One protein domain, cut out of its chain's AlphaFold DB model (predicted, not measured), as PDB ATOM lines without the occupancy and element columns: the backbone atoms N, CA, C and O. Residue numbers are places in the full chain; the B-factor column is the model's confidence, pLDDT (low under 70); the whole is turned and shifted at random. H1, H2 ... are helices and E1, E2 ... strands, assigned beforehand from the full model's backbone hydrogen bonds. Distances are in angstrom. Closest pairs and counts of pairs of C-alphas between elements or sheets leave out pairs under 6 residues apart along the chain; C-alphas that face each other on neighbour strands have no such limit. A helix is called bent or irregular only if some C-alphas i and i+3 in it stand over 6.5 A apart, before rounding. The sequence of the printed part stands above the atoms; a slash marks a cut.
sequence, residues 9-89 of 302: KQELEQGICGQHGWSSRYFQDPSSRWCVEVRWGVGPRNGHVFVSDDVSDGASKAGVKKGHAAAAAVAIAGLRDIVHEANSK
ATOM      1  N   LYS A   9     104.122 -12.464 135.792       95.50
ATOM      2  CA  LYS A   9     103.133 -11.417 136.099       95.50
ATOM      3  C   LYS A   9     102.695 -11.468 137.566       95.50
ATOM      4  O   LYS A   9     102.662 -10.441 138.228       95.50
ATOM      5  N   GLN A  10     102.368 -12.659 138.071       93.94
ATOM      6  CA  GLN A  10     101.953 -12.832 139.466       93.94
ATOM      7  C   GLN A  10     103.098 -12.561 140.444       93.94
ATOM      8  O   GLN A  10     102.870 -11.940 141.477       93.94
ATOM      9  N   GLU A  11     104.315 -12.992 140.112       95.25
ATOM     10  CA  GLU A  11     105.507 -12.696 140.909       95.25
ATOM     11  C   GLU A  11     105.743 -11.184 141.020       95.25
ATOM     12  O   GLU A  11     105.918 -10.677 142.127       95.25
ATOM     13  N   LEU A  12     105.652 -10.447 139.908       96.00
ATOM     14  CA  LEU A  12     105.798  -8.995 139.927       96.00
ATOM     15  C   LEU A  12     104.659  -8.320 140.702       96.00
ATOM     16  O   LEU A  12     104.922  -7.573 141.636       96.00
ATOM     17  N   GLU A  13     103.399  -8.579 140.344       94.00
ATOM     18  CA  GLU A  13     102.252  -7.860 140.914       94.00
ATOM     19  C   GLU A  13     102.017  -8.187 142.391       94.00
ATOM     20  O   GLU A  13     101.752  -7.289 143.184       94.00
ATOM     21  N   GLN A  14     102.092  -9.463 142.777       91.12
ATOM     22  CA  GLN A  14     101.736  -9.910 144.128       91.12
ATOM     23  C   GLN A  14     102.970 -10.103 145.007       91.12
ATOM     24  O   GLN A  14     102.940  -9.749 146.185       91.12
ATOM     25  N   GLY A  15     104.040 -10.663 144.441       91.31
ATOM     26  CA  GLY A  15     105.267 -10.974 145.169       91.31
ATOM     27  C   GLY A  15     106.126  -9.749 145.445       91.31
ATOM     28  O   GLY A  15     106.579  -9.579 146.570       91.31
ATOM     29  N   ILE A  16     106.315  -8.883 144.449       94.62
ATOM     30  CA  ILE A  16     107.143  -7.678 144.581       94.62
ATOM     31  C   ILE A  16     106.256  -6.469 144.879       94.62
ATOM     32  O   ILE A  16     106.252  -5.950 145.998       94.62
ATOM     33  N   CYS A  17     105.447  -6.033 143.914       95.06
ATOM     34  CA  CYS A  17     104.680  -4.801 144.037       95.06
ATOM     35  C   CYS A  17     103.690  -4.858 145.206       95.06
ATOM     36  O   CYS A  17     103.685  -3.970 146.056       95.06
ATOM     37  N   GLY A  18     102.930  -5.947 145.327       91.94
ATOM     38  CA  GLY A  18     101.972  -6.154 146.413       91.94
ATOM     39  C   GLY A  18     102.609  -6.280 147.801       91.94
ATOM     40  O   GLY A  18     101.977  -5.937 148.806       91.94
ATOM     41  N   GLN A  19     103.866  -6.717 147.895       90.19
ATOM     42  CA  GLN A  19     104.584  -6.751 149.169       90.19
ATOM     43  C   GLN A  19     104.983  -5.339 149.622       90.19
ATOM     44  O   GLN A  19     104.904  -5.033 150.814       90.19
ATOM     45  N   HIS A  20     105.388  -4.480 148.687       92.06
ATOM     46  CA  HIS A  20     105.931  -3.156 148.989       92.06
ATOM     47  C   HIS A  20     104.934  -1.998 148.805       92.06
ATOM     48  O   HIS A  20     105.223  -0.880 149.218       92.06
ATOM     49  N   GLY A  21     103.750  -2.252 148.240       92.75
ATOM     50  CA  GLY A  21     102.767  -1.214 147.901       92.75
ATOM     51  C   GLY A  21     103.105  -0.449 146.618       92.75
ATOM     52  O   GLY A  21     102.571   0.636 146.386       92.75
ATOM     53  N   TRP A  22     104.005  -0.988 145.797       95.44
ATOM     54  CA  TRP A  22     104.403  -0.398 144.522       95.44
ATOM     55  C   TRP A  22     103.311  -0.587 143.470       95.44
ATOM     56  O   TRP A  22     102.453  -1.464 143.596       95.44
ATOM     57  N   SER A  23     103.348   0.228 142.420       95.88
ATOM     58  CA  SER A  23     102.449   0.087 141.277       95.88
ATOM     59  C   SER A  23     103.120  -0.644 140.124       95.88
ATOM     60  O   SER A  23     104.344  -0.635 139.981       95.88
ATOM     61  N   SER A  24     102.301  -1.270 139.284       96.12
ATOM     62  CA  SER A  24     102.729  -1.838 138.009       96.12
ATOM     63  C   SER A  24     101.646  -1.623 136.957       96.12
ATOM     64  O   SER A  24     100.497  -2.008 137.181       96.12
ATOM     65  N   ARG A  25     102.004  -1.054 135.804       95.81
ATOM     66  CA  ARG A  25     101.085  -0.795 134.688       95.81
ATOM     67  C   ARG A  25     101.649  -1.352 133.388       95.81
ATOM     68  O   ARG A  25     102.718  -0.942 132.949       95.81
ATOM     69  N   TYR A  26     100.905  -2.256 132.761       96.75
ATOM     70  CA  TYR A  26     101.273  -2.870 131.488       96.75
ATOM     71  C   TYR A  26     100.686  -2.101 130.306       96.75
ATOM     72  O   TYR A  26      99.557  -1.618 130.381       96.75
ATOM     73  N   PHE A  27     101.445  -2.001 129.215       96.88
ATOM     74  CA  PHE A  27     101.014  -1.385 127.956       96.88
ATOM     75  C   PHE A  27     101.917  -1.836 126.797       96.88
ATOM     76  O   PHE A  27     102.955  -2.455 127.027       96.88
ATOM     77  N   GLN A  28     101.532  -1.528 125.556       97.19
ATOM     78  CA  GLN A  28     102.408  -1.671 124.388       97.19
ATOM     79  C   GLN A  28     102.999  -0.312 124.003       97.19
ATOM     80  O   GLN A  28     102.290   0.697 124.017       97.19
ATOM     81  N   ASP A  29     104.293  -0.279 123.681       94.88
ATOM     82  CA  ASP A  29     104.940   0.914 123.125       94.88
ATOM     83  C   ASP A  29     104.519   1.146 121.652       94.88
ATOM     84  O   ASP A  29     103.850   0.297 121.053       94.88
ATOM     85  N   PRO A  30     104.909   2.270 121.019       94.38
ATOM     86  CA  PRO A  30     104.599   2.523 119.607       94.38
ATOM     87  C   PRO A  30     105.175   1.495 118.616       94.38
ATOM     88  O   PRO A  30     104.776   1.488 117.456       94.38
ATOM     89  N   SER A  31     106.113   0.644 119.050       93.62
ATOM     90  CA  SER A  31     106.680  -0.466 118.268       93.62
ATOM     91  C   SER A  31     105.995  -1.806 118.576       93.62
ATOM     92  O   SER A  31     106.522  -2.862 118.228       93.62
ATOM     93  N   SER A  32     104.832  -1.775 119.236       94.19
ATOM     94  CA  SER A  32     104.045  -2.939 119.662       94.19
ATOM     95  C   SER A  32     104.737  -3.846 120.684       94.19
ATOM     96  O   SER A  32     104.256  -4.952 120.947       94.19
ATOM     97  N   ARG A  33     105.842  -3.403 121.292       97.19
ATOM     98  CA  ARG A  33     106.543  -4.178 122.318       97.19
ATOM     99  C   ARG A  33     105.845  -4.053 123.655       97.19
ATOM    100  O   ARG A  33     105.444  -2.961 124.066       97.19
ATOM    101  N   TRP A  34     105.742  -5.168 124.365       98.25
ATOM    102  CA  TRP A  34     105.152  -5.182 125.694       98.25
ATOM    103  C   TRP A  34     106.065  -4.534 126.727       98.25
ATOM    104  O   TRP A  34     107.230  -4.911 126.879       98.25
ATOM    105  N   CYS A  35     105.492  -3.589 127.466       98.31
ATOM    106  CA  CYS A  35     106.138  -2.807 128.505       98.31
ATOM    107  C   CYS A  35     105.422  -2.982 129.845       98.31
ATOM    108  O   CYS A  35     104.213  -3.231 129.898       98.31
ATOM    109  N   VAL A  36     106.163  -2.788 130.932       98.06
ATOM    110  CA  VAL A  36     105.597  -2.572 132.263       98.06
ATOM    111  C   VAL A  36     106.288  -1.390 132.931       98.06
ATOM    112  O   VAL A  36     107.507  -1.354 133.072       98.06
ATOM    113  N   GLU A  37     105.498  -0.403 133.328       97.44
ATOM    114  CA  GLU A  37     105.930   0.675 134.208       97.44
ATOM    115  C   GLU A  37     105.780   0.207 135.649       97.44
ATOM    116  O   GLU A  37     104.679  -0.170 136.047       97.44
ATOM    117  N   VAL A  38     106.859   0.232 136.428       97.62
ATOM    118  CA  VAL A  38     106.830  -0.047 137.868       97.62
ATOM    119  C   VAL A  38     107.229   1.215 138.607       97.62
ATOM    120  O   VAL A  38     108.277   1.782 138.301       97.62
ATOM    121  N   ARG A  39     106.424   1.649 139.581       96.12
ATOM    122  CA  ARG A  39     106.759   2.786 140.451       96.12
ATOM    123  C   ARG A  39     106.814   2.339 141.902       96.12
ATOM    124  O   ARG A  39     105.845   1.794 142.429       96.12
ATOM    125  N   TRP A  40     107.951   2.585 142.538       94.69
ATOM    126  CA  TRP A  40     108.254   2.197 143.916       94.69
ATOM    127  C   TRP A  40     108.213   3.361 144.914       94.69
ATOM    128  O   TRP A  40     108.503   3.170 146.094       94.69
ATOM    129  N   GLY A  41     107.827   4.554 144.462       94.00
ATOM    130  CA  GLY A  41     107.641   5.736 145.297       94.00
ATOM    131  C   GLY A  41     106.865   6.831 144.568       94.00
ATOM    132  O   GLY A  41     106.399   6.639 143.444       94.00
ATOM    133  N   VAL A  42     106.712   7.977 145.228       93.19
ATOM    134  CA  VAL A  42     106.024   9.146 144.665       93.19
ATOM    135  C   VAL A  42     106.884   9.782 143.572       93.19
ATOM    136  O   VAL A  42     108.085   9.976 143.755       93.19
ATOM    137  N   GLY A  43     106.257  10.122 142.445       85.88
ATOM    138  CA  GLY A  43     106.882  10.870 141.354       85.88
ATOM    139  C   GLY A  43     107.731  10.059 140.369       85.88
ATOM    140  O   GLY A  43     108.013   8.876 140.571       85.88
ATOM    141  N   PRO A  44     108.124  10.693 139.249       82.81
ATOM    142  CA  PRO A  44     108.717  10.013 138.098       82.81
ATOM    143  C   PRO A  44     110.121   9.464 138.369       82.81
ATOM    144  O   PRO A  44     110.556   8.545 137.681       82.81
ATOM    145  N   ARG A  45     110.834  10.001 139.368       86.19
ATOM    146  CA  ARG A  45     112.172   9.523 139.756       86.19
ATOM    147  C   ARG A  45     112.138   8.163 140.449       86.19
ATOM    148  O   ARG A  45     113.139   7.456 140.454       86.19
ATOM    149  N   ASN A  46     110.987   7.796 141.003       90.75
ATOM    150  CA  ASN A  46     110.793   6.566 141.759       90.75
ATOM    151  C   ASN A  46     110.019   5.528 140.939       90.75
ATOM    152  O   ASN A  46     109.110   4.867 141.444       90.75
ATOM    153  N   GLY A  47     110.369   5.395 139.660       93.75
ATOM    154  CA  GLY A  47     109.802   4.394 138.770       93.75
ATOM    155  C   GLY A  47     110.605   4.196 137.490       93.75
ATOM    156  O   GLY A  47     111.489   4.981 137.151       93.75
ATOM    157  N   HIS A  48     110.299   3.118 136.774       96.75
ATOM    158  CA  HIS A  48     110.949   2.783 135.514       96.75
ATOM    159  C   HIS A  48     110.015   2.014 134.577       96.75
ATOM    160  O   HIS A  48     109.157   1.252 135.027       96.75
ATOM    161  N   VAL A  49     110.208   2.192 133.267       97.44
ATOM    162  CA  VAL A  49     109.522   1.424 132.222       97.44
ATOM    163  C   VAL A  49     110.457   0.334 131.718       97.44
ATOM    164  O   VAL A  49     111.469   0.616 131.085       97.44
ATOM    165  N   PHE A  50     110.085  -0.916 131.963       97.94
ATOM    166  CA  PHE A  50     110.792  -2.089 131.467       97.94
ATOM    167  C   PHE A  50     110.154  -2.549 130.163       97.94
ATOM    168  O   PHE A  50     108.942  -2.760 130.103       97.94
ATOM    169  N   VAL A  51     110.970  -2.711 129.125       98.00
ATOM    170  CA  VAL A  51     110.522  -3.062 127.772       98.00
ATOM    171  C   VAL A  51     110.991  -4.473 127.447       98.00
ATOM    172  O   VAL A  51     112.175  -4.775 127.579       98.00
ATOM    173  N   SER A  52     110.070  -5.340 127.033       97.38
ATOM    174  CA  SER A  52     110.398  -6.674 126.522       97.38
ATOM    175  C   SER A  52     110.503  -6.682 125.001       97.38
ATOM    176  O   SER A  52     109.915  -5.841 124.327       97.38
ATOM    177  N   ASP A  53     111.191  -7.679 124.452       96.31
ATOM    178  CA  ASP A  53     111.230  -7.914 123.003       96.31
ATOM    179  C   ASP A  53     109.967  -8.626 122.476       96.31
ATOM    180  O   ASP A  53     109.867  -8.934 121.288       96.31
ATOM    181  N   ASP A  54     108.989  -8.924 123.342       96.19
ATOM    182  CA  ASP A  54     107.759  -9.596 122.932       96.19
ATOM    183  C   ASP A  54     106.800  -8.617 122.240       96.19
ATOM    184  O   ASP A  54     106.439  -7.573 122.785       96.19
ATOM    185  N   VAL A  55     106.363  -9.001 121.041       96.31
ATOM    186  CA  VAL A  55     105.433  -8.251 120.177       96.31
ATOM    187  C   VAL A  55     104.109  -8.998 119.979       96.31
ATOM    188  O   VAL A  55     103.447  -8.852 118.953       96.31
ATOM    189  N   SER A  56     103.738  -9.874 120.921       94.00
ATOM    190  CA  SER A  56     102.511 -10.669 120.801       94.00
ATOM    191  C   SER A  56     101.281  -9.767 120.699       94.00
ATOM    192  O   SER A  56     101.203  -8.734 121.361       94.00
ATOM    193  N   ASP A  57     100.298 -10.188 119.905       92.12
ATOM    194  CA  ASP A  57      99.101  -9.398 119.606       92.12
ATOM    195  C   ASP A  57      98.291  -9.024 120.863       92.12
ATOM    196  O   ASP A  57      97.691  -9.890 121.515       92.12
ATOM    197  N   GLY A  58      98.234  -7.723 121.165       90.19
ATOM    198  CA  GLY A  58      97.465  -7.159 122.272       90.19
ATOM    199  C   GLY A  58      95.956  -7.125 122.067       90.19
ATOM    200  O   GLY A  58      95.233  -6.905 123.038       90.19
ATOM    201  N   ALA A  59      95.455  -7.430 120.868       92.44
ATOM    202  CA  ALA A  59      94.027  -7.650 120.648       92.44
ATOM    203  C   ALA A  59      93.557  -9.038 121.130       92.44
ATOM    204  O   ALA A  59      92.359  -9.263 121.314       92.44
ATOM    205  N   SER A  60      94.480  -9.977 121.378       95.75
ATOM    206  CA  SER A  60      94.155 -11.349 121.784       95.75
ATOM    207  C   SER A  60      94.429 -11.610 123.271       95.75
ATOM    208  O   SER A  60      95.473 -11.249 123.810       95.75
ATOM    209  N   LYS A  61      93.539 -12.349 123.953       94.94
ATOM    210  CA  LYS A  61      93.749 -12.738 125.368       94.94
ATOM    211  C   LYS A  61      95.060 -13.507 125.585       94.94
ATOM    212  O   LYS A  61      95.720 -13.328 126.607       94.94
ATOM    213  N   ALA A  62      95.421 -14.380 124.643       95.62
ATOM    214  CA  ALA A  62      96.653 -15.161 124.713       95.62
ATOM    215  C   ALA A  62      97.896 -14.278 124.530       95.62
ATOM    216  O   ALA A  62      98.852 -14.421 125.293       95.62
ATOM    217  N   GLY A  63      97.858 -13.343 123.575       95.88
ATOM    218  CA  GLY A  63      98.939 -12.393 123.332       95.88
ATOM    219  C   GLY A  63      99.138 -11.429 124.497       95.88
ATOM    220  O   GLY A  63     100.262 -11.315 124.970       95.88
ATOM    221  N   VAL A  64      98.064 -10.869 125.069       96.50
ATOM    222  CA  VAL A  64      98.125 -10.051 126.300       96.50
ATOM    223  C   VAL A  64      98.762 -10.825 127.454       96.50
ATOM    224  O   VAL A  64      99.672 -10.332 128.117       96.50
ATOM    225  N   LYS A  65      98.328 -12.070 127.694       96.38
ATOM    226  CA  LYS A  65      98.885 -12.903 128.772       96.38
ATOM    227  C   LYS A  65     100.383 -13.158 128.578       96.38
ATOM    228  O   LYS A  65     101.140 -13.063 129.544       96.38
ATOM    229  N   LYS A  66     100.801 -13.492 127.352       96.88
ATOM    230  CA  LYS A  66     102.206 -13.738 127.005       96.88
ATOM    231  C   LYS A  66     103.044 -12.463 127.124       96.88
ATOM    232  O   LYS A  66     104.079 -12.487 127.783       96.88
ATOM    233  N   GLY A  67     102.551 -11.358 126.576       97.69
ATOM    234  CA  GLY A  67     103.190 -10.049 126.615       97.69
ATOM    235  C   GLY A  67     103.392  -9.513 128.027       97.69
ATOM    236  O   GLY A  67     104.502  -9.140 128.399       97.69
ATOM    237  N   HIS A  68     102.358  -9.573 128.873       97.81
ATOM    238  CA  HIS A  68     102.480  -9.201 130.286       97.81
ATOM    239  C   HIS A  68     103.514 -10.061 131.019       97.81
ATOM    240  O   HIS A  68     104.292  -9.540 131.813       97.81
ATOM    241  N   ALA A  69     103.546 -11.376 130.765       97.81
ATOM    242  CA  ALA A  69     104.538 -12.256 131.375       97.81
ATOM    243  C   ALA A  69     105.968 -11.922 130.915       97.81
ATOM    244  O   ALA A  69     106.879 -11.930 131.740       97.81
ATOM    245  N   ALA A  70     106.159 -11.584 129.636       98.12
ATOM    246  CA  ALA A  70     107.453 -11.181 129.091       98.12
ATOM    247  C   ALA A  70     107.942  -9.851 129.692       98.12
ATOM    248  O   ALA A  70     109.052  -9.792 130.219       98.12
ATOM    249  N   ALA A  71     107.099  -8.815 129.702       98.31
ATOM    250  CA  ALA A  71     107.418  -7.529 130.327       98.31
ATOM    251  C   ALA A  71     107.711  -7.678 131.829       98.31
ATOM    252  O   ALA A  71     108.679  -7.111 132.338       98.31
ATOM    253  N   ALA A  72     106.924  -8.497 132.534       98.25
ATOM    254  CA  ALA A  72     107.140  -8.762 133.952       98.25
ATOM    255  C   ALA A  72     108.486  -9.446 134.224       98.25
ATOM    256  O   ALA A  72     109.162  -9.079 135.178       98.25
ATOM    257  N   ALA A  73     108.898 -10.402 133.386       98.25
ATOM    258  CA  ALA A  73     110.186 -11.078 133.538       98.25
ATOM    259  C   ALA A  73     111.370 -10.101 133.412       98.25
ATOM    260  O   ALA A  73     112.306 -10.168 134.211       98.25
ATOM    261  N   VAL A  74     111.305  -9.158 132.463       98.31
ATOM    262  CA  VAL A  74     112.318  -8.097 132.321       98.31
ATOM    263  C   VAL A  74     112.334  -7.195 133.555       98.31
ATOM    264  O   VAL A  74     113.405  -6.917 134.095       98.31
ATOM    265  N   ALA A  75     111.163  -6.784 134.044       98.31
ATOM    266  CA  ALA A  75     111.065  -5.958 135.244       98.31
ATOM    267  C   ALA A  75     111.607  -6.658 136.493       98.31
ATOM    268  O   ALA A  75     112.385  -6.059 137.224       98.31
ATOM    269  N   ILE A  76     111.272  -7.930 136.724       98.06
ATOM    270  CA  ILE A  76     111.793  -8.704 137.863       98.06
ATOM    271  C   ILE A  76     113.325  -8.748 137.833       98.06
ATOM    272  O   ILE A  76     113.972  -8.552 138.863       98.06
ATOM    273  N   ALA A  77     113.917  -8.965 136.655       97.50
ATOM    274  CA  ALA A  77     115.367  -8.949 136.504       97.50
ATOM    275  C   ALA A  77     115.960  -7.557 136.786       97.50
ATOM    276  O   ALA A  77     116.946  -7.457 137.516       97.50
ATOM    277  N   GLY A  78     115.350  -6.498 136.247       97.38
ATOM    278  CA  GLY A  78     115.824  -5.120 136.398       97.38
ATOM    279  C   GLY A  78     115.595  -4.508 137.785       97.38
ATOM    280  O   GLY A  78     116.326  -3.610 138.183       97.38
ATOM    281  N   LEU A  79     114.624  -5.007 138.552       97.06
ATOM    282  CA  LEU A  79     114.305  -4.531 139.902       97.06
ATOM    283  C   LEU A  79     115.164  -5.174 140.999       97.06
ATOM    284  O   LEU A  79     114.985  -4.837 142.168       97.06
ATOM    285  N   ARG A  80     116.071  -6.100 140.663       95.50
ATOM    286  CA  ARG A  80     116.796  -6.926 141.644       95.50
ATOM    287  C   ARG A  80     117.451  -6.105 142.756       95.50
ATOM    288  O   ARG A  80     117.249  -6.426 143.925       95.50
ATOM    289  N   ASP A  81     118.181  -5.053 142.402       94.81
ATOM    290  CA  ASP A  81     118.921  -4.246 143.377       94.81
ATOM    291  C   ASP A  81     117.980  -3.378 144.221       94.81
ATOM    292  O   ASP A  81     118.135  -3.303 145.437       94.81
ATOM    293  N   ILE A  82     116.929  -2.823 143.608       94.38
ATOM    294  CA  ILE A  82     115.899  -2.020 144.291       94.38
ATOM    295  C   ILE A  82     115.138  -2.885 145.308       94.38
ATOM    296  O   ILE A  82     114.900  -2.482 146.447       94.38
ATOM    297  N   VAL A  83     114.776  -4.112 144.921       94.19
ATOM    298  CA  VAL A  83     114.114  -5.086 145.801       94.19
ATOM    299  C   VAL A  83     115.059  -5.563 146.899       94.19
ATOM    300  O   VAL A  83     114.627  -5.733 148.040       94.19
ATOM    301  N   HIS A  84     116.339  -5.773 146.585       93.56
ATOM    302  CA  HIS A  84     117.343  -6.141 147.576       93.56
ATOM    303  C   HIS A  84     117.508  -5.043 148.630       93.56
ATOM    304  O   HIS A  84     117.410  -5.328 149.823       93.56
ATOM    305  N   GLU A  85     117.660  -3.788 148.207       91.06
ATOM    306  CA  GLU A  85     117.737  -2.636 149.101       91.06
ATOM    307  C   GLU A  85     116.475  -2.528 149.968       91.06
ATOM    308  O   GLU A  85     116.566  -2.455 151.196       91.06
ATOM    309  N   ALA A  86     115.286  -2.613 149.364       89.94
ATOM    310  CA  ALA A  86     114.022  -2.534 150.090       89.94
ATOM    311  C   ALA A  86     113.843  -3.667 151.118       89.94
ATOM    312  O   ALA A  86     113.269  -3.443 152.186       89.94
ATOM    313  N   ASN A  87     114.328  -4.876 150.817       91.12
ATOM    314  CA  ASN A  87     114.250  -6.035 151.712       91.12
ATOM    315  C   ASN A  87     115.400  -6.122 152.722       91.12
ATOM    316  O   ASN A  87     115.280  -6.863 153.695       91.12
ATOM    317  N   SER A  88     116.482  -5.364 152.530       90.81
ATOM    318  CA  SER A  88     117.573  -5.261 153.507       90.81
ATOM    319  C   SER A  88     117.142  -4.536 154.787       90.81
ATOM    320  O   SER A  88     117.698  -4.774 155.860       90.81
ATOM    321  N   LYS A  89     116.112  -3.684 154.689       89.69
ATOM    322  CA  LYS A  89     115.546  -2.957 155.826       89.69
ATOM    323  C   LYS A  89     114.846  -3.934 156.781       89.69
ATOM    324  O   LYS A  89     113.960  -4.681 156.347       89.69
TER     325      LYS A  89
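What this domain is: This is residues 9 to 89 of the 302 residues of the protein "Hypothetical protein" of Micromonas pusilla (UniProt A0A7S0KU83). A small three-stranded antiparallel sheet, E1 E2 E3, has the long helix H2 slantwise over one face and the shorter H1 over the same face along its E1 edge; the other face has no named helix on it. H3 follows the end of H2 off the sheet, and the two together make most of the longest axis. The printed part has 81 residues, with three named helices and three named strands in the order H1 E1 E2 E3 H2 H3; the sheet's order is E1 - E2 - E3, and the class is mixed, helices and strands. It is compact, with a radius of gyration of the C-alphas of 12.6 A, yet elongated in outline, spanning 41 by 23 by 17 A.

How they stand to each other: H1, residues 9 to 20, is on the sheet of E1, residues 23 to 28, E2, residues 34 to 39, and E3, residues 47 to 51. Its height over the sheet is 9.5 A, and it lies over E1, along the strands at 12 degrees on the local plane. The strands form a meander, each the antiparallel neighbour of the one before, with hairpins E1 and E2, and E2 and E3. Between E1 and E2, N 25 and O 37 are within hydrogen-bond range at 2.8 A; between E2 and E3, N 50 and O 36 are at 2.8 A. H2, residues 61 to 78, is on the same face as H1, giving two layers, helices on one face of a sheet. Its height over the sheet is 8.0 A, and it lies over E1, E3 and, only just, E2, with 3 of its C-alphas falling there; it runs slantwise to the strands, at 54 degrees to E1 on the local plane. The closest C-alphas of E2 and H2 are those of Cys 35 and Ala 71, 5.2 A apart. Residues 9 to 12 of H1 touch residues 68 to 76 of H2, the closest C-alphas being those of Lys 9 and Ala 69, 5.0 A apart, at a steep tilt of 47 degrees, the same way. H3, residues 80 to 88, is not on the sheet and meets H2 only through their link. H1 and H3 are close but not clearly touching, the closest C-alphas being those of Ile 16 and Val 83, 7.5 A apart. Every O i to N i+4 pair is within hydrogen-bond range in H2 and H3, and 5 of 8 are in H1.

Where its parts are: H1 begins with C-alpha 9 at (103.133, -11.417, 136.099) and is 15.6 A long; it is neither bent nor irregular, but only just: C-alphas 13 and 16 are 6.1 A apart. E1 measures 17.0 A, E2 16.8 A and E3 13.3 A. H2, 25.8 A long, begins with C-alpha 61 at (93.749, -12.738, 125.368). H3, 12.0 A long, ends with C-alpha 88 at (117.573, -5.261, 153.507).

The domain as a whole: The two C-alphas farthest apart, those of Ala 59 and Lys 89, are 41.5 A apart. The printed part has no cut and no long link. Its mean pLDDT is 94.9, and no printed residue is under 70.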